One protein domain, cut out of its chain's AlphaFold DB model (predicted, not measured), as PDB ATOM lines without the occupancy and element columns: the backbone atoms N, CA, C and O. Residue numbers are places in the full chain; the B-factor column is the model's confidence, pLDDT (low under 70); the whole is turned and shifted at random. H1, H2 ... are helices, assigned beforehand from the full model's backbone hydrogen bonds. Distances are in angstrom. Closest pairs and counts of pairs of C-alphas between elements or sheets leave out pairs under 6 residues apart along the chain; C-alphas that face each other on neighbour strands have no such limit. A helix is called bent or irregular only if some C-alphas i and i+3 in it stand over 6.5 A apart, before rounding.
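This is residues 140 to 238 and 248 to 295 of the 366 residues of an uncharacterized protein of Crucibulum laeve (UniProt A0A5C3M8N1). A bundle of helices, mostly running along one long direction: H1 and H2 follow each other end to end as a broken rod, and H3, H4, H7 and H6 stand in an arc round it. H4 and H7 pack side by side over much of their length, residues 188 to 196 of H3 stick out free, and little H5 sits outside near the beginning of H6. The printed part has 147 residues with seven named helices, H1 to H7 in order along the chain, and no named strand, so the class is all helix. It is compact, with a radius of gyration of the C-alphas of 16.5 A and spans of 46 by 36 by 30 A.

H1, residues 140 to 154, touches H6, residues 257 to 272, the same way at a shallow tilt of 30 degrees, with its residues 150 to 154 alone; the closest C-alphas, of Asn 153 and Phe 258, are 5.5 A apart. H1 also touches H7, residues 276 to 295, opposite ways at 26 degrees, closest at the C-alphas of Trp 151 and Ser 288, 6.5 A. H1, H6 and H7 form a bundle, three helices side by side, though H6 and H7, a helical hairpin, only just touch, with 3 pairs of C-alphas within 8 A, the closest Met 269 and Val 277 at 6.2 A. H2, residues 157 to 170, meets H1 only through their link; its residues 158 to 159 alone touch H6, the closest C-alphas being Ala 159 and Ala 263, 5.5 A. H2 and H3, residues 176 to 205, are a helical hairpin at a steep tilt of 37 degrees, only just beyond shallow, with the C-alphas of Pro 165 and Ser 179 closest at 5.3 A. H3 has a kink of 42 degrees near residue 197. H4, residues 207 to 232, is close to but not clearly touching H3, the closest C-alphas being Val 202 and Leu 210 at 7.2 A. H4 touches H7 opposite ways at a shallow tilt of 15 degrees, with 36 pairs of C-alphas within 8 A, the closest Ala 219 and Ala 282 at 4.2 A. H5, residues 249 to 255, and H6 meet only through their link. In H1 every O i to N i+4 pair is within hydrogen-bond range; in H2 8 of 10 are, in H3 24 of 26, in H4 21 of 22, in H6 10 of 12, in H7 14 of 16, and in H5 1 of 3, with 2 of 4 O i to N i+3 pairs.

H1 begins at C-alpha 140, (29.676, 107.333, -1.061). H3, the longest helix, measures 40.1 A from first to last C-alpha, H4 37.7 A and H7 28.6 A. H7 ends at C-alpha 295, (40.559, 110.096, -2.935). H2 is irregular, with C-alphas 162 and 165 7.9 A apart, and H3 only just, with C-alphas 199 and 202 6.9 A apart.

The two C-alphas farthest apart, of Gly 140 and Gly 175, are 49.4 A apart. Residues 239 to 247 are not printed, and C-alphas 238 and 248 are 28.6 A apart across this cut, in the link from H4 to H5. Of the links printed whole, each is tight. The mean pLDDT of the printed part is 72.6, and 48 residues are under 70, among them residues 170 to 177, 228 to 238 and 248 to 273.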
ATOM      1  N   GLY A 140      28.347 106.811  -0.725       74.06
ATOM      2  CA  GLY A 140      29.676 107.333  -1.061       74.06
ATOM      3  C   GLY A 140      30.352 108.064   0.108       74.06
ATOM      4  O   GLY A 140      31.525 107.826   0.389       74.06
ATOM      5  N   ARG A 141      29.603 108.897   0.848       75.81
ATOM      6  CA  ARG A 141      30.101 109.594   2.053       75.81
ATOM      7  C   ARG A 141      30.386 108.624   3.204       75.81
ATOM      8  O   ARG A 141      31.407 108.763   3.873       75.81
ATOM      9  N   LEU A 142      29.533 107.613   3.391       72.69
ATOM     10  CA  LEU A 142      29.739 106.540   4.367       72.69
ATOM     11  C   LEU A 142      30.996 105.719   4.042       72.69
ATOM     12  O   LEU A 142      31.823 105.499   4.923       72.69
ATOM     13  N   ALA A 143      31.173 105.316   2.781       74.75
ATOM     14  CA  ALA A 143      32.344 104.577   2.319       74.75
ATOM     15  C   ALA A 143      33.636 105.395   2.473       74.75
ATOM     16  O   ALA A 143      34.639 104.866   2.948       74.75
ATOM     17  N   PHE A 144      33.603 106.695   2.158       78.12
ATOM     18  CA  PHE A 144      34.720 107.613   2.393       78.12
ATOM     19  C   PHE A 144      35.105 107.662   3.882       78.12
ATOM     20  O   PHE A 144      36.259 107.403   4.226       78.12
ATOM     21  N   GLY A 145      34.139 107.881   4.782       71.38
ATOM     22  CA  GLY A 145      34.379 107.868   6.230       71.38
ATOM     23  C   GLY A 145      34.931 106.530   6.740       71.38
ATOM     24  O   GLY A 145      35.956 106.498   7.420       71.38
ATOM     25  N   ALA A 146      34.310 105.414   6.351       72.06
ATOM     26  CA  ALA A 146      34.750 104.070   6.727       72.06
ATOM     27  C   ALA A 146      36.165 103.747   6.212       72.06
ATOM     28  O   ALA A 146      36.964 103.152   6.933       72.06
ATOM     29  N   SER A 147      36.513 104.184   4.996       77.88
ATOM     30  CA  SER A 147      37.846 103.971   4.419       77.88
ATOM     31  C   SER A 147      38.956 104.740   5.149       77.88
ATOM     32  O   SER A 147      40.076 104.242   5.243       77.88
ATOM     33  N   LEU A 148      38.653 105.897   5.750       79.38
ATOM     34  CA  LEU A 148      39.598 106.609   6.618       79.38
ATOM     35  C   LEU A 148      39.851 105.859   7.935       79.38
ATOM     36  O   LEU A 148      41.005 105.731   8.343       79.38
ATOM     37  N   PHE A 149      38.812 105.298   8.564       75.56
ATOM     38  CA  PHE A 149      38.976 104.431   9.741       75.56
ATOM     39  C   PHE A 149      39.721 103.129   9.413       75.56
ATOM     40  O   PHE A 149      40.558 102.684  10.207       75.56
ATOM     41  N   ALA A 150      39.476 102.552   8.231       74.62
ATOM     42  CA  ALA A 150      40.211 101.400   7.720       74.62
ATOM     43  C   ALA A 150      41.711 101.700   7.603       74.62
ATOM     44  O   ALA A 150      42.534 100.974   8.164       74.62
ATOM     45  N   TRP A 151      42.069 102.811   6.950       80.44
ATOM     46  CA  TRP A 151      43.462 103.218   6.781       80.44
ATOM     47  C   TRP A 151      44.151 103.598   8.088       80.44
ATOM     48  O   TRP A 151      45.279 103.162   8.316       80.44
ATOM     49  N   GLN A 152      43.475 104.337   8.974       75.81
ATOM     50  CA  GLN A 152      44.001 104.701  10.292       75.81
ATOM     51  C   GLN A 152      44.424 103.460  11.089       75.81
ATOM     52  O   GLN A 152      45.540 103.408  11.604       75.81
ATOM     53  N   ASN A 153      43.565 102.441  11.154       75.19
ATOM     54  CA  ASN A 153      43.881 101.183  11.829       75.19
ATOM     55  C   ASN A 153      44.931 100.360  11.064       75.19
ATOM     56  O   ASN A 153      45.815  99.774  11.690       75.19
ATOM     57  N   GLY A 154      44.862 100.342   9.727       71.19
ATOM     58  CA  GLY A 154      45.783  99.619   8.845       71.19
ATOM     59  C   GLY A 154      47.256  99.982   9.048       71.19
ATOM     60  O   GLY A 154      48.115  99.120   8.898       71.19
ATOM     61  N   THR A 155      47.556 101.202   9.509       76.31
ATOM     62  CA  THR A 155      48.912 101.610   9.938       76.31
ATOM     63  C   THR A 155      49.555 100.700  10.997       76.31
ATOM     64  O   THR A 155      50.744 100.824  11.269       76.31
ATOM     65  N   GLY A 156      48.791  99.828  11.660       71.56
ATOM     66  CA  GLY A 156      49.298  98.995  12.747       71.56
ATOM     67  C   GLY A 156      49.494  99.756  14.059       71.56
ATOM     68  O   GLY A 156      49.943  99.156  15.033       71.56
ATOM     69  N   ILE A 157      49.110 101.041  14.143       74.81
ATOM     70  CA  ILE A 157      49.294 101.877  15.342       74.81
ATOM     71  C   ILE A 157      48.723 101.235  16.614       74.81
ATOM     72  O   ILE A 157      49.325 101.339  17.680       74.81
ATOM     73  N   ASN A 158      47.613 100.501  16.504       72.19
ATOM     74  CA  ASN A 158      47.020  99.776  17.626       72.19
ATOM     75  C   ASN A 158      47.896  98.594  18.078       72.19
ATOM     76  O   ASN A 158      48.167  98.480  19.270       72.19
ATOM     77  N   ALA A 159      48.438  97.791  17.156       68.00
ATOM     78  CA  ALA A 159      49.433  96.768  17.494       68.00
ATOM     79  C   ALA A 159      50.703  97.373  18.108       68.00
ATOM     80  O   ALA A 159      51.201  96.845  19.099       68.00
ATOM     81  N   ILE A 160      51.209  98.485  17.567       72.88
ATOM     82  CA  ILE A 160      52.405  99.162  18.089       72.88
ATOM     83  C   ILE A 160      52.168  99.627  19.532       72.88
ATOM     84  O   ILE A 160      53.013  99.388  20.388       72.88
ATOM     85  N   ASN A 161      51.001 100.210  19.833       76.19
ATOM     86  CA  ASN A 161      50.644 100.588  21.202       76.19
ATOM     87  C   ASN A 161      50.563  99.348  22.119       76.19
ATOM     88  O   ASN A 161      51.267  99.301  23.126       76.19
ATOM     89  N   TYR A 162      49.759  98.334  21.769       73.00
ATOM     90  CA  TYR A 162      49.511  97.166  22.631       73.00
ATOM     91  C   TYR A 162      50.734  96.258  22.829       73.00
ATOM     92  O   TYR A 162      50.925  95.719  23.916       73.00
ATOM     93  N   TYR A 163      51.570  96.090  21.803       71.06
ATOM     94  CA  TYR A 163      52.750  95.221  21.850       71.06
ATOM     95  C   TYR A 163      54.061  95.974  22.100       71.06
ATOM     96  O   TYR A 163      55.112  95.334  22.102       71.06
ATOM     97  N   SER A 164      54.031  97.285  22.369       74.06
ATOM     98  CA  SER A 164      55.238  98.088  22.631       74.06
ATOM     99  C   SER A 164      56.217  97.463  23.648       74.06
ATOM    100  O   SER A 164      57.399  97.374  23.306       74.06
ATOM    101  N   PRO A 165      55.804  96.881  24.800       72.31
ATOM    102  CA  PRO A 165      56.746  96.232  25.719       72.31
ATOM    103  C   PRO A 165      57.446  95.015  25.094       72.31
ATOM    104  O   PRO A 165      58.629  94.778  25.338       72.31
ATOM    105  N   THR A 166      56.732  94.254  24.261       70.75
ATOM    106  CA  THR A 166      57.252  93.085  23.531       70.75
ATOM    107  C   THR A 166      58.179  93.504  22.393       70.75
ATOM    108  O   THR A 166      59.217  92.875  22.197       70.75
ATOM    109  N   ILE A 167      57.858  94.595  21.689       72.38
ATOM    110  CA  ILE A 167      58.708  95.174  20.642       72.38
ATOM    111  C   ILE A 167      60.040  95.635  21.253       72.38
ATOM    112  O   ILE A 167      61.095  95.221  20.775       72.38
ATOM    113  N   PHE A 168      60.020  96.373  22.370       73.75
ATOM    114  CA  PHE A 168      61.242  96.793  23.069       73.75
ATOM    115  C   PHE A 168      62.089  95.606  23.559       73.75
ATOM    116  O   PHE A 168      63.310  95.621  23.402       73.75
ATOM    117  N   ARG A 169      61.464  94.528  24.056       71.44
ATOM    118  CA  ARG A 169      62.172  93.273  24.382       71.44
ATOM    119  C   ARG A 169      62.794  92.621  23.142       71.44
ATOM    120  O   ARG A 169      63.924  92.155  23.220       71.44
ATOM    121  N   SER A 170      62.110  92.637  21.994       63.19
ATOM    122  CA  SER A 170      62.645  92.119  20.720       63.19
ATOM    123  C   SER A 170      63.775  92.968  20.115       63.19
ATOM    124  O   SER A 170      64.486  92.494  19.238       63.19
ATOM    125  N   ILE A 171      63.963  94.195  20.608       66.75
ATOM    126  CA  ILE A 171      65.084  95.091  20.276       66.75
ATOM    127  C   ILE A 171      66.257  94.911  21.270       66.75
ATOM    128  O   ILE A 171      67.324  95.481  21.081       66.75
ATOM    129  N   GLY A 172      66.097  94.077  22.307       62.56
ATOM    130  CA  GLY A 172      67.139  93.766  23.292       62.56
ATOM    131  C   GLY A 172      66.989  94.469  24.644       62.56
ATOM    132  O   GLY A 172      67.832  94.279  25.516       62.56
ATOM    133  N   ILE A 173      65.914  95.237  24.879       65.12
ATOM    134  CA  ILE A 173      65.651  95.861  26.188       65.12
ATOM    135  C   ILE A 173      65.099  94.799  27.155       65.12
ATOM    136  O   ILE A 173      63.889  94.644  27.346       65.12
ATOM    137  N   THR A 174      66.007  94.026  27.753       57.91
ATOM    138  CA  THR A 174      65.697  92.950  28.702       57.91
ATOM    139  C   THR A 174      65.550  93.481  30.128       57.91
ATOM    140  O   THR A 174      66.523  93.614  30.864       57.91
ATOM    141  N   GLY A 175      64.313  93.754  30.537       67.38
ATOM    142  CA  GLY A 175      63.967  94.056  31.927       67.38
ATOM    143  C   GLY A 175      62.515  94.506  32.058       67.38
ATOM    144  O   GLY A 175      62.003  95.213  31.194       67.38
ATOM    145  N   THR A 176      61.818  94.091  33.118       68.81
ATOM    146  CA  THR A 176      60.401  94.457  33.306       68.81
ATOM    147  C   THR A 176      60.254  95.953  33.579       68.81
ATOM    148  O   THR A 176      59.481  96.625  32.899       68.81
ATOM    149  N   SER A 177      61.051  96.490  34.508       69.62
ATOM    150  CA  SER A 177      61.032  97.905  34.894       69.62
ATOM    151  C   SER A 177      61.447  98.830  33.747       69.62
ATOM    152  O   SER A 177      60.792  99.841  33.509       69.62
ATOM    153  N   THR A 178      62.484  98.464  32.985       70.56
ATOM    154  CA  THR A 178      62.948  99.238  31.821       70.56
ATOM    155  C   THR A 178      61.934  99.201  30.679       70.56
ATOM    156  O   THR A 178      61.565 100.248  30.163       70.56
ATOM    157  N   SER A 179      61.396  98.023  30.340       70.81
ATOM    158  CA  SER A 179      60.362  97.851  29.307       70.81
ATOM    159  C   SER A 179      59.088  98.666  29.603       70.81
ATOM    160  O   SER A 179      58.535  99.292  28.695       70.81
ATOM    161  N   LEU A 180      58.651  98.730  30.867       76.06
ATOM    162  CA  LEU A 180      57.527  99.576  31.290       76.06
ATOM    163  C   LEU A 180      57.878 101.073  31.258       76.06
ATOM    164  O   LEU A 180      57.100 101.862  30.724       76.06
ATOM    165  N   LEU A 181      59.059 101.467  31.748       78.38
ATOM    166  CA  LEU A 181      59.513 102.862  31.737       78.38
ATOM    167  C   LEU A 181      59.633 103.418  30.308       78.38
ATOM    168  O   LEU A 181      59.103 104.491  30.024       78.38
ATOM    169  N   THR A 182      60.241 102.672  29.379       73.19
ATOM    170  CA  THR A 182      60.319 103.049  27.955       73.19
ATOM    171  C   THR A 182      58.928 103.173  27.322       73.19
ATOM    172  O   THR A 182      58.705 104.067  26.507       73.19
ATOM    173  N   THR A 183      57.963 102.345  27.737       79.38
ATOM    174  CA  THR A 183      56.563 102.451  27.286       79.38
ATOM    175  C   THR A 183      55.887 103.724  27.818       79.38
ATOM    176  O   THR A 183      55.169 104.393  27.075       79.38
ATOM    177  N   GLY A 184      56.172 104.127  29.062       82.62
ATOM    178  CA  GLY A 184      55.733 105.412  29.620       82.62
ATOM    179  C   GLY A 184      56.329 106.618  28.881       82.62
ATOM    180  O   GLY A 184      55.598 107.523  28.482       82.62
ATOM    181  N   VAL A 185      57.639 106.595  28.611       83.00
ATOM    182  CA  VAL A 185      58.337 107.644  27.839       83.00
ATOM    183  C   VAL A 185      57.792 107.747  26.409       83.00
ATOM    184  O   VAL A 185      57.546 108.852  25.930       83.00
ATOM    185  N   PHE A 186      57.513 106.619  25.746       80.56
ATOM    186  CA  PHE A 186      56.829 106.594  24.447       80.56
ATOM    187  C   PHE A 186      55.448 107.275  24.506       80.56
ATOM    188  O   PHE A 186      55.098 108.037  23.603       80.56
ATOM    189  N   GLY A 187      54.694 107.079  25.595       82.62
ATOM    190  CA  GLY A 187      53.441 107.793  25.858       82.62
ATOM    191  C   GLY A 187      53.610 109.315  25.969       82.62
ATOM    192  O   GLY A 187      52.829 110.056  25.375       82.62
ATOM    193  N   ILE A 188      54.652 109.790  26.660       87.69
ATOM    194  CA  ILE A 188      54.953 111.227  26.812       87.69
ATOM    195  C   ILE A 188      55.369 111.851  25.472       87.69
ATOM    196  O   ILE A 188      54.853 112.903  25.097       87.69
ATOM    197  N   ILE A 189      56.239 111.187  24.703       84.19
ATOM    198  CA  ILE A 189      56.639 111.642  23.358       84.19
ATOM    199  C   ILE A 189      55.409 111.741  22.442       84.19
ATOM    200  O   ILE A 189      55.242 112.727  21.722       84.19
ATOM    201  N   LYS A 190      54.506 110.756  22.512       84.44
ATOM    202  CA  LYS A 190      53.243 110.741  21.765       84.44
ATOM    203  C   LYS A 190      52.290 111.865  22.194       84.44
ATOM    204  O   LYS A 190      51.642 112.443  21.325       84.44
ATOM    205  N   LEU A 191      52.227 112.207  23.484       87.75
ATOM    206  CA  LEU A 191      51.452 113.346  23.998       87.75
ATOM    207  C   LEU A 191      51.982 114.677  23.439       87.75
ATOM    208  O   LEU A 191      51.221 115.443  22.853       87.75
ATOM    209  N   LEU A 192      53.286 114.935  23.579       90.88
ATOM    210  CA  LEU A 192      53.915 116.178  23.118       90.88
ATOM    211  C   LEU A 192      53.821 116.327  21.592       90.88
ATOM    212  O   LEU A 192      53.447 117.389  21.095       90.88
ATOM    213  N   GLY A 193      54.070 115.244  20.849       84.19
ATOM    214  CA  GLY A 193      53.883 115.209  19.400       84.19
ATOM    215  C   GLY A 193      52.433 115.476  18.982       84.19
ATOM    216  O   GLY A 193      52.203 116.238  18.046       84.19
ATOM    217  N   ALA A 194      51.449 114.919  19.698       86.69
ATOM    218  CA  ALA A 194      50.033 115.176  19.434       86.69
ATOM    219  C   ALA A 194      49.633 116.634  19.718       86.69
ATOM    220  O   ALA A 194      48.877 117.204  18.938       86.69
ATOM    221  N   LEU A 195      50.162 117.261  20.776       89.88
ATOM    222  CA  LEU A 195      49.910 118.677  21.074       89.88
ATOM    223  C   LEU A 195      50.464 119.596  19.976       89.88
ATOM    224  O   LEU A 195      49.737 120.447  19.473       89.88
ATOM    225  N   ILE A 196      51.710 119.386  19.536       88.62
ATOM    226  CA  ILE A 196      52.314 120.153  18.428       88.62
ATOM    227  C   ILE A 196      51.534 119.931  17.120       88.62
ATOM    228  O   ILE A 196      51.288 120.870  16.356       88.62
ATOM    229  N   TRP A 197      51.091 118.697  16.867       84.56
ATOM    230  CA  TRP A 197      50.299 118.357  15.686       84.56
ATOM    231  C   TRP A 197      48.927 119.053  15.681       84.56
ATOM    232  O   TRP A 197      48.549 119.645  14.670       84.56
ATOM    233  N   LEU A 198      48.217 119.027  16.817       85.44
ATOM    234  CA  LEU A 198      46.879 119.605  16.990       85.44
ATOM    235  C   LEU A 198      46.867 121.137  17.050       85.44
ATOM    236  O   LEU A 198      45.918 121.732  16.559       85.44
ATOM    237  N   LEU A 199      47.874 121.767  17.663       86.75
ATOM    238  CA  LEU A 199      47.877 123.216  17.914       86.75
ATOM    239  C   LEU A 199      48.598 124.032  16.834       86.75
ATOM    240  O   LEU A 199      48.392 125.239  16.752       86.75
ATOM    241  N   TYR A 200      49.459 123.404  16.025       86.38
ATOM    242  CA  TYR A 200      50.269 124.114  15.030       86.38
ATOM    243  C   TYR A 200      50.235 123.466  13.645       86.38
ATOM    244  O   TYR A 200      49.992 124.148  12.646       86.38
ATOM    245  N   MET A 201      50.472 122.152  13.540       83.12
ATOM    246  CA  MET A 201      50.643 121.528  12.219       83.12
ATOM    247  C   MET A 201      49.331 121.395  11.430       83.12
ATOM    248  O   MET A 201      49.351 121.543  10.208       83.12
ATOM    249  N   VAL A 202      48.198 121.139  12.100       86.19
ATOM    250  CA  VAL A 202      46.898 120.913  11.437       86.19
ATOM    251  C   VAL A 202      46.404 122.126  10.645       86.19
ATOM    252  O   VAL A 202      45.941 121.967   9.511       86.19
ATOM    253  N   ASP A 203      46.575 123.330  11.192       83.19
ATOM    254  CA  ASP A 203      46.088 124.565  10.575       83.19
ATOM    255  C   ASP A 203      47.142 125.259   9.705       83.19
ATOM    256  O   ASP A 203      46.781 125.931   8.737       83.19
ATOM    257  N   SER A 204      48.441 125.041   9.940       83.19
ATOM    258  CA  SER A 204      49.499 125.541   9.047       83.19
ATOM    259  C   SER A 204      49.568 124.747   7.734       83.19
ATOM    260  O   SER A 204      49.317 125.303   6.662       83.19
ATOM    261  N   LEU A 205      49.843 123.441   7.801       81.06
ATOM    262  CA  LEU A 205      50.243 122.612   6.652       81.06
ATOM    263  C   LEU A 205      49.081 121.928   5.906       81.06
ATOM    264  O   LEU A 205      49.275 121.431   4.793       81.06
ATOM    265  N   GLY A 206      47.876 121.922   6.483       81.00
ATOM    266  CA  GLY A 206      46.692 121.293   5.890       81.00
ATOM    267  C   GLY A 206      46.574 119.795   6.192       81.00
ATOM    268  O   GLY A 206      47.554 119.085   6.442       81.00
ATOM    269  N   ARG A 207      45.333 119.301   6.189       86.19
ATOM    270  CA  ARG A 207      44.967 117.988   6.735       86.19
ATOM    271  C   ARG A 207      45.411 116.846   5.819       86.19
ATOM    272  O   ARG A 207      45.845 115.803   6.303       86.19
ATOM    273  N   ARG A 208      45.375 117.055   4.502       86.69
ATOM    274  CA  ARG A 208      45.815 116.086   3.486       86.69
ATOM    275  C   ARG A 208      47.339 115.939   3.478       86.69
ATOM    276  O   ARG A 208      47.838 114.817   3.431       86.69
ATOM    277  N   SER A 209      48.071 117.050   3.587       83.88
ATOM    278  CA  SER A 209      49.541 117.067   3.662       83.88
ATOM    279  C   SER A 209      50.054 116.289   4.875       83.88
ATOM    280  O   SER A 209      50.915 115.422   4.736       83.88
ATOM    281  N   LEU A 210      49.477 116.538   6.056       85.25
ATOM    282  CA  LEU A 210      49.835 115.859   7.306       85.25
ATOM    283  C   LEU A 210      49.640 114.345   7.255       85.25
ATOM    284  O   LEU A 210      50.495 113.611   7.745       85.25
ATOM    285  N   LEU A 211      48.550 113.870   6.648       85.19
ATOM    286  CA  LEU A 211      48.296 112.435   6.499       85.19
ATOM    287  C   LEU A 211      49.346 111.756   5.605       85.19
ATOM    288  O   LEU A 211      49.777 110.644   5.915       85.19
ATOM    289  N   MET A 212      49.807 112.425   4.543       86.06
ATOM    290  CA  MET A 212      50.872 111.904   3.673       86.06
ATOM    291  C   MET A 212      52.245 111.937   4.363       86.06
ATOM    292  O   MET A 212      52.938 110.922   4.376       86.06
ATOM    293  N   ILE A 213      52.615 113.059   4.995       85.31
ATOM    294  CA  ILE A 213      53.896 113.218   5.712       85.31
ATOM    295  C   ILE A 213      53.996 112.221   6.877       85.31
ATOM    296  O   ILE A 213      55.010 111.537   7.021       85.31
ATOM    297  N   GLY A 214      52.932 112.084   7.675       83.12
ATOM    298  CA  GLY A 214      52.876 111.135   8.788       83.12
ATOM    299  C   GLY A 214      52.956 109.675   8.336       83.12
ATOM    300  O   GLY A 214      53.684 108.889   8.942       83.12
ATOM    301  N   SER A 215      52.279 109.315   7.239       84.00
ATOM    302  CA  SER A 215      52.356 107.957   6.675       84.00
ATOM    303  C   SER A 215      53.750 107.646   6.119       84.00
ATOM    304  O   SER A 215      54.260 106.549   6.335       84.00
ATOM    305  N   PHE A 216      54.409 108.616   5.476       83.94
ATOM    306  CA  PHE A 216      55.773 108.462   4.961       83.94
ATOM    307  C   PHE A 216      56.813 108.300   6.083       83.94
ATOM    308  O   PHE A 216      57.604 107.356   6.059       83.94
ATOM    309  N   GLY A 217      56.776 109.164   7.106       78.69
ATOM    310  CA  GLY A 217      57.667 109.059   8.270       78.69
ATOM    311  C   GLY A 217      57.441 107.778   9.081       78.69
ATOM    312  O   GLY A 217      58.398 107.144   9.537       78.69
ATOM    313  N   GLY A 218      56.181 107.343   9.199       78.25
ATOM    314  CA  GLY A 218      55.823 106.050   9.778       78.25
ATOM    315  C   GLY A 218      56.397 104.875   8.983       78.25
ATOM    316  O   GLY A 218      57.030 103.998   9.572       78.25
ATOM    317  N   ALA A 219      56.249 104.883   7.654       78.69
ATOM    318  CA  ALA A 219      56.749 103.820   6.784       78.69
ATOM    319  C   ALA A 219      58.276 103.684   6.879       78.69
ATOM    320  O   ALA A 219      58.781 102.581   7.077       78.69
ATOM    321  N   LEU A 220      59.007 104.803   6.814       78.62
ATOM    322  CA  LEU A 220      60.465 104.832   6.962       78.62
ATOM    323  C   LEU A 220      60.913 104.243   8.313       78.62
ATOM    324  O   LEU A 220      61.815 103.405   8.359       78.62
ATOM    325  N   SER A 221      60.228 104.616   9.397       73.50
ATOM    326  CA  SER A 221      60.491 104.093  10.745       73.50
ATOM    327  C   SER A 221      60.221 102.584  10.853       73.50
ATOM    328  O   SER A 221      60.988 101.855  11.482       73.50
ATOM    329  N   MET A 222      59.159 102.089  10.208       76.75
ATOM    330  CA  MET A 222      58.827 100.660  10.168       76.75
ATOM    331  C   MET A 222      59.824  99.848   9.324       76.75
ATOM    332  O   MET A 222      60.220  98.761   9.745       76.75
ATOM    333  N   TYR A 223      60.303 100.376   8.190       77.56
ATOM    334  CA  TYR A 223      61.387  99.741   7.427       77.56
ATOM    335  C   TYR A 223      62.678  99.638   8.246       77.56
ATOM    336  O   TYR A 223      63.303  98.580   8.245       77.56
ATOM    337  N   TYR A 224      63.049 100.690   8.987       73.50
ATOM    338  CA  TYR A 224      64.233 100.681   9.851       73.50
ATOM    339  C   TYR A 224      64.155  99.590  10.935       73.50
ATOM    340  O   TYR A 224      65.070  98.775  11.063       73.50
ATOM    341  N   ILE A 225      63.033  99.505  11.663       72.25
ATOM    342  CA  ILE A 225      62.816  98.471  12.694       72.25
ATOM    343  C   ILE A 225      62.808  97.062  12.073       72.25
ATOM    344  O   ILE A 225      63.416  96.138  12.619       72.25
ATOM    345  N   GLY A 226      62.174  96.895  10.907       69.94
ATOM    346  CA  GLY A 226      62.164  95.631  10.166       69.94
ATOM    347  C   GLY A 226      63.557  95.177   9.726       69.94
ATOM    348  O   GLY A 226      63.894  94.004   9.890       69.94
ATOM    349  N   ALA A 227      64.384  96.094   9.219       72.38
ATOM    350  CA  ALA A 227      65.765  95.814   8.826       72.38
ATOM    351  C   ALA A 227      66.648  95.454  10.034       72.38
ATOM    352  O   ALA A 227      67.393  94.478   9.978       72.38
ATOM    353  N   TYR A 228      66.517  96.181  11.149       69.06
ATOM    354  CA  TYR A 228      67.264  95.913  12.380       69.06
ATOM    355  C   TYR A 228      66.987  94.503  12.936       69.06
ATOM    356  O   TYR A 228      67.910  93.724  13.186       69.06
ATOM    357  N   ILE A 229      65.710  94.124  13.070       67.50
ATOM    358  CA  ILE A 229      65.328  92.825  13.653       67.50
ATOM    359  C   ILE A 229      65.681  91.652  12.714       67.50
ATOM    360  O   ILE A 229      65.979  90.556  13.195       67.50
ATOM    361  N   ALA A 230      65.745  91.877  11.393       68.12
ATOM    362  CA  ALA A 230      66.226  90.884  10.424       68.12
ATOM    363  C   ALA A 230      67.675  90.435  10.692       68.12
ATOM    364  O   ALA A 230      68.026  89.275  10.455       68.12
ATOM    365  N   ILE A 231      68.499  91.355  11.203       68.38
ATOM    366  CA  ILE A 231      69.908  91.128  11.538       68.38
ATOM    367  C   ILE A 231      70.029  90.495  12.941       68.38
ATOM    368  O   ILE A 231      70.824  89.574  13.119       68.38
ATOM    369  N   ALA A 232      69.207  90.922  13.912       64.12
ATOM    370  CA  ALA A 232      69.348  90.565  15.335       64.12
ATOM    371  C   ALA A 232      68.690  89.236  15.802       64.12
ATOM    372  O   ALA A 232      69.111  88.677  16.811       64.12
ATOM    373  N   LYS A 233      67.667  88.715  15.103       59.38
ATOM    374  CA  LYS A 233      67.077  87.350  15.259       59.38
ATOM    375  C   LYS A 233      66.781  86.787  16.694       59.38
ATOM    376  O   LYS A 233      67.293  85.719  17.031       59.38
ATOM    377  N   PRO A 234      65.879  87.370  17.519       56.25
ATOM    378  CA  PRO A 234      65.671  86.928  18.918       56.25
ATOM    379  C   PRO A 234      64.371  86.132  19.245       56.25
ATOM    380  O   PRO A 234      63.930  86.139  20.393       56.25
ATOM    381  N   GLN A 235      63.687  85.480  18.290       53.56
ATOM    382  CA  GLN A 235      62.230  85.188  18.407       53.56
ATOM    383  C   GLN A 235      61.776  83.771  18.869       53.56
ATOM    384  O   GLN A 235      60.579  83.490  18.871       53.56
ATOM    385  N   ASN A 236      62.663  82.866  19.295       53.72
ATOM    386  CA  ASN A 236      62.360  81.417  19.370       53.72
ATOM    387  C   ASN A 236      61.623  80.900  20.646       53.72
ATOM    388  O   ASN A 236      62.088  79.926  21.242       53.72
ATOM    389  N   ARG A 237      60.490  81.484  21.098       51.38
ATOM    390  CA  ARG A 237      59.644  80.911  22.194       51.38
ATOM    391  C   ARG A 237      58.111  81.108  21.985       51.38
ATOM    392  O   ARG A 237      57.729  82.182  21.527       51.38
ATOM    393  N   PRO A 238      57.230  80.123  22.307       47.53
ATOM    394  CA  PRO A 238      55.801  80.115  21.910       47.53
ATOM    395  C   PRO A 238      54.779  80.496  23.016       47.53
ATOM    396  O   PRO A 238      55.090  80.392  24.200       47.53
ATOM    397  N   GLY A 248      28.785  90.417  20.726       43.28
ATOM    398  CA  GLY A 248      29.613  91.628  20.707       43.28
ATOM    399  C   GLY A 248      30.330  91.898  19.376       43.28
ATOM    400  O   GLY A 248      30.778  93.022  19.140       43.28
ATOM    401  N   ARG A 249      30.453  90.899  18.487       50.34
ATOM    402  CA  ARG A 249      31.297  91.004  17.281       50.34
ATOM    403  C   ARG A 249      30.721  91.967  16.238       50.34
ATOM    404  O   ARG A 249      31.497  92.625  15.558       50.34
ATOM    405  N   SER A 250      29.399  92.131  16.156       44.28
ATOM    406  CA  SER A 250      28.739  93.025  15.186       44.28
ATOM    407  C   SER A 250      28.872  94.517  15.529       44.28
ATOM    408  O   SER A 250      29.180  95.317  14.649       44.28
ATOM    409  N   ALA A 251      28.714  94.903  16.799       40.38
ATOM    410  CA  ALA A 251      28.925  96.288  17.239       40.38
ATOM    411  C   ALA A 251      30.417  96.672  17.204       40.38
ATOM    412  O   ALA A 251      30.781  97.772  16.781       40.38
ATOM    413  N   ALA A 252      31.300  95.734  17.565       45.09
ATOM    414  CA  ALA A 252      32.742  95.903  17.419       45.09
ATOM    415  C   ALA A 252      33.186  95.996  15.942       45.09
ATOM    416  O   ALA A 252      34.155  96.695  15.648       45.09
ATOM    417  N   MET A 253      32.479  95.368  14.993       46.88
ATOM    418  CA  MET A 253      32.872  95.305  13.573       46.88
ATOM    419  C   MET A 253      32.953  96.655  12.842       46.88
ATOM    420  O   MET A 253      33.565  96.711  11.781       46.88
ATOM    421  N   SER A 254      32.395  97.746  13.375       46.97
ATOM    422  CA  SER A 254      32.560  99.076  12.764       46.97
ATOM    423  C   SER A 254      33.892  99.734  13.157       46.97
ATOM    424  O   SER A 254      34.683 100.119  12.300       46.97
ATOM    425  N   ASN A 255      34.178  99.811  14.462       45.16
ATOM    426  CA  ASN A 255      35.316 100.573  14.997       45.16
ATOM    427  C   ASN A 255      36.548  99.704  15.329       45.16
ATOM    428  O   ASN A 255      37.679 100.179  15.308       45.16
ATOM    429  N   TRP A 256      36.340  98.416  15.618       50.41
ATOM    430  CA  TRP A 256      37.386  97.474  16.021       50.41
ATOM    431  C   TRP A 256      37.712  96.421  14.960       50.41
ATOM    432  O   TRP A 256      38.678  95.704  15.165       50.41
ATOM    433  N   LEU A 257      36.998  96.305  13.829       50.16
ATOM    434  CA  LEU A 257      37.318  95.295  12.799       50.16
ATOM    435  C   LEU A 257      38.779  95.381  12.351       50.16
ATOM    436  O   LEU A 257      39.502  94.392  12.406       50.16
ATOM    437  N   PHE A 258      39.237  96.570  11.971       48.22
ATOM    438  CA  PHE A 258      40.618  96.769  11.545       48.22
ATOM    439  C   PHE A 258      41.599  96.703  12.727       48.22
ATOM    440  O   PHE A 258      42.645  96.074  12.609       48.22
ATOM    441  N   GLY A 259      41.243  97.251  13.895       49.78
ATOM    442  CA  GLY A 259      42.059  97.142  15.110       49.78
ATOM    443  C   GLY A 259      42.245  95.699  15.604       49.78
ATOM    444  O   GLY A 259      43.316  95.358  16.095       49.78
ATOM    445  N   PHE A 260      41.240  94.841  15.416       45.47
ATOM    446  CA  PHE A 260      41.242  93.418  15.755       45.47
ATOM    447  C   PHE A 260      41.869  92.562  14.656       45.47
ATOM    448  O   PHE A 260      42.586  91.632  14.994       45.47
ATOM    449  N   LEU A 261      41.688  92.873  13.367       47.94
ATOM    450  CA  LEU A 261      42.477  92.260  12.288       47.94
ATOM    451  C   LEU A 261      43.970  92.425  12.590       47.94
ATOM    452  O   LEU A 261      44.700  91.441  12.660       47.94
ATOM    453  N   ILE A 262      44.383  93.659  12.884       50.69
ATOM    454  CA  ILE A 262      45.725  93.985  13.360       50.69
ATOM    455  C   ILE A 262      46.045  93.186  14.636       50.69
ATOM    456  O   ILE A 262      46.897  92.309  14.597       50.69
ATOM    457  N   ALA A 263      45.342  93.382  15.755       49.81
ATOM    458  CA  ALA A 263      45.720  92.775  17.039       49.81
ATOM    459  C   ALA A 263      45.597  91.236  17.113       49.81
ATOM    460  O   ALA A 263      46.280  90.617  17.925       49.81
ATOM    461  N   ARG A 264      44.762  90.591  16.286       56.16
ATOM    462  CA  ARG A 264      44.606  89.127  16.238       56.16
ATOM    463  C   ARG A 264      45.628  88.475  15.317       56.16
ATOM    464  O   ARG A 264      46.171  87.436  15.691       56.16
ATOM    465  N   PHE A 265      45.905  89.066  14.153       57.19
ATOM    466  CA  PHE A 265      46.926  88.531  13.257       57.19
ATOM    467  C   PHE A 265      48.337  88.931  13.690       57.19
ATOM    468  O   PHE A 265      49.206  88.077  13.631       57.19
ATOM    469  N   THR A 266      48.589  90.131  14.229       61.09
ATOM    470  CA  THR A 266      49.920  90.566  14.705       61.09
ATOM    471  C   THR A 266      50.686  89.524  15.540       61.09
ATOM    472  O   THR A 266      51.840  89.276  15.195       61.09
ATOM    473  N   PRO A 267      50.131  88.860  16.577       57.91
ATOM    474  CA  PRO A 267      50.870  87.828  17.309       57.91
ATOM    475  C   PRO A 267      51.193  86.588  16.454       57.91
ATOM    476  O   PRO A 267      52.282  86.040  16.588       57.91
ATOM    477  N   GLN A 268      50.309  86.181  15.534       60.62
ATOM    478  CA  GLN A 268      50.577  85.094  14.576       60.62
ATOM    479  C   GLN A 268      51.569  85.518  13.479       60.62
ATOM    480  O   GLN A 268      52.383  84.726  13.020       60.62
ATOM    481  N   MET A 269      51.539  86.786  13.074       61.00
ATOM    482  CA  MET A 269      52.476  87.381  12.128       61.00
ATOM    483  C   MET A 269      53.869  87.489  12.761       61.00
ATOM    484  O   MET A 269      54.855  87.170  12.106       61.00
ATOM    485  N   PHE A 270      53.985  87.870  14.037       63.72
ATOM    486  CA  PHE A 270      55.277  87.912  14.725       63.72
ATOM    487  C   PHE A 270      55.899  86.522  14.905       63.72
ATOM    488  O   PHE A 270      57.122  86.424  14.841       63.72
ATOM    489  N   THR A 271      55.108  85.453  15.061       64.31
ATOM    490  CA  THR A 271      55.641  84.079  15.128       64.31
ATOM    491  C   THR A 271      55.904  83.451  13.755       64.31
ATOM    492  O   THR A 271      56.885  82.728  13.617       64.31
ATOM    493  N   ALA A 272      55.089  83.734  12.730       65.75
ATOM    494  CA  ALA A 272      55.239  83.138  11.393       65.75
ATOM    495  C   ALA A 272      56.128  83.944  10.423       65.75
ATOM    496  O   ALA A 272      56.758  83.374   9.536       65.75
ATOM    497  N   MET A 273      56.170  85.273  10.559       64.44
ATOM    498  CA  MET A 273      56.869  86.196   9.649       64.44
ATOM    499  C   MET A 273      57.968  87.031  10.326       64.44
ATOM    500  O   MET A 273      58.791  87.633   9.629       64.44
ATOM    501  N   GLY A 274      58.020  87.064  11.659       72.12
ATOM    502  CA  GLY A 274      59.122  87.652  12.420       72.12
ATOM    503  C   GLY A 274      59.349  89.140  12.135       72.12
ATOM    504  O   GLY A 274      58.483  89.976  12.391       72.12
ATOM    505  N   TYR A 275      60.514  89.485  11.584       68.62
ATOM    506  CA  TYR A 275      60.855  90.860  11.193       68.62
ATOM    507  C   TYR A 275      60.043  91.386   9.991       68.62
ATOM    508  O   TYR A 275      59.892  92.596   9.816       68.62
ATOM    509  N   ARG A 276      59.485  90.498   9.152       76.00
ATOM    510  CA  ARG A 276      58.769  90.884   7.919       76.00
ATOM    511  C   ARG A 276      57.430  91.577   8.209       76.00
ATOM    512  O   ARG A 276      56.878  92.230   7.331       76.00
ATOM    513  N   VAL A 277      56.940  91.493   9.449       75.56
ATOM    514  CA  VAL A 277      55.728  92.177   9.935       75.56
ATOM    515  C   VAL A 277      55.853  93.698   9.844       75.56
ATOM    516  O   VAL A 277      54.932  94.365   9.381       75.56
ATOM    517  N   TYR A 278      57.008  94.247  10.221       74.19
ATOM    518  CA  TYR A 278      57.260  95.687  10.129       74.19
ATOM    519  C   TYR A 278      57.335  96.143   8.664       74.19
ATOM    520  O   TYR A 278      56.781  97.178   8.310       74.19
ATOM    521  N   ILE A 279      57.921  95.316   7.789       80.12
ATOM    522  CA  ILE A 279      57.964  95.546   6.335       80.12
ATOM    523  C   ILE A 279      56.545  95.542   5.738       80.12
ATOM    524  O   ILE A 279      56.227  96.410   4.932       80.12
ATOM    525  N   PHE A 280      55.671  94.623   6.166       82.25
ATOM    526  CA  PHE A 280      54.264  94.582   5.747       82.25
ATOM    527  C   PHE A 280      53.487  95.847   6.151       82.25
ATOM    528  O   PHE A 280      52.747  96.401   5.340       82.25
ATOM    529  N   PHE A 281      53.674  96.358   7.373       79.81
ATOM    530  CA  PHE A 281      53.044  97.627   7.759       79.81
ATOM    531  C   PHE A 281      53.659  98.833   7.038       79.81
ATOM    532  O   PHE A 281      52.932  99.761   6.691       79.81
ATOM    533  N   ALA A 282      54.956  98.802   6.722       81.06
ATOM    534  CA  ALA A 282      55.617  99.852   5.951       81.06
ATOM    535  C   ALA A 282      55.129  99.927   4.489       81.06
ATOM    536  O   ALA A 282      54.878 101.024   3.982       81.06
ATOM    537  N   THR A 283      54.926  98.790   3.808       86.88
ATOM    538  CA  THR A 283      54.337  98.775   2.455       86.88
ATOM    539  C   THR A 283      52.878  99.226   2.473       86.88
ATOM    540  O   THR A 283      52.461  99.981   1.593       86.88
ATOM    541  N   LEU A 284      52.109  98.845   3.497       84.19
ATOM    542  CA  LEU A 284      50.716  99.269   3.644       84.19
ATOM    543  C   LEU A 284      50.600 100.775   3.962       84.19
ATOM    544  O   LEU A 284      49.744 101.453   3.398       84.19
ATOM    545  N   MET A 285      51.512 101.341   4.762       84.62
ATOM    546  CA  MET A 285      51.633 102.795   4.950       84.62
ATOM    547  C   MET A 285      52.015 103.542   3.661       84.62
ATOM    548  O   MET A 285      51.548 104.657   3.457       84.62
ATOM    549  N   ILE A 286      52.813 102.955   2.764       89.38
ATOM    550  CA  ILE A 286      53.057 103.554   1.439       89.38
ATOM    551  C   ILE A 286      51.789 103.507   0.575       89.38
ATOM    552  O   ILE A 286      51.459 104.492  -0.087       89.38
ATOM    553  N   LEU A 287      51.032 102.406   0.614       89.88
ATOM    554  CA  LEU A 287      49.775 102.276  -0.130       89.88
ATOM    555  C   LEU A 287      48.710 103.297   0.332       89.88
ATOM    556  O   LEU A 287      47.946 103.799  -0.496       89.88
ATOM    557  N   SER A 288      48.710 103.681   1.616       87.50
ATOM    558  CA  SER A 288      47.818 104.729   2.137       87.50
ATOM    559  C   SER A 288      48.102 106.114   1.533       87.50
ATOM    560  O   SER A 288      47.165 106.883   1.321       87.50
ATOM    561  N   ILE A 289      49.358 106.428   1.183       88.94
ATOM    562  CA  ILE A 289      49.735 107.718   0.575       88.94
ATOM    563  C   ILE A 289      49.064 107.873  -0.794       88.94
ATOM    564  O   ILE A 289      48.493 108.926  -1.079       88.94
ATOM    565  N   PHE A 290      49.049 106.817  -1.617       89.94
ATOM    566  CA  PHE A 290      48.334 106.824  -2.899       89.94
ATOM    567  C   PHE A 290      46.824 107.016  -2.703       89.94
ATOM    568  O   PHE A 290      46.210 107.823  -3.404       89.94
ATOM    569  N   PHE A 291      46.226 106.340  -1.717       88.38
ATOM    570  CA  PHE A 291      44.815 106.526  -1.371       88.38
ATOM    571  C   PHE A 291      44.507 107.983  -0.966       88.38
ATOM    572  O   PHE A 291      43.604 108.604  -1.529       88.38
ATOM    573  N   VAL A 292      45.287 108.558  -0.042       87.50
ATOM    574  CA  VAL A 292      45.130 109.949   0.421       87.50
ATOM    575  C   VAL A 292      45.366 110.949  -0.719       87.50
ATOM    576  O   VAL A 292      44.694 111.981  -0.786       87.50
ATOM    577  N   TYR A 293      46.263 110.644  -1.657       87.38
ATOM    578  CA  TYR A 293      46.470 111.488  -2.826       87.38
ATOM    579  C   TYR A 293      45.252 111.494  -3.763       87.38
ATOM    580  O   TYR A 293      44.781 112.573  -4.130       87.38
ATOM    581  N   PHE A 294      44.731 110.329  -4.156       87.62
ATOM    582  CA  PHE A 294      43.684 110.258  -5.181       87.62
ATOM    583  C   PHE A 294      42.270 110.536  -4.664       87.62
ATOM    584  O   PHE A 294      41.479 111.127  -5.398       87.62
ATOM    585  N   ILE A 295      41.943 110.115  -3.438       85.31
ATOM    586  CA  ILE A 295      40.559 110.096  -2.935       85.31
ATOM    587  C   ILE A 295      40.269 111.241  -1.958       85.31
ATOM    588  O   ILE A 295      39.145 111.739  -1.942       85.31
TER     589      ILE A 295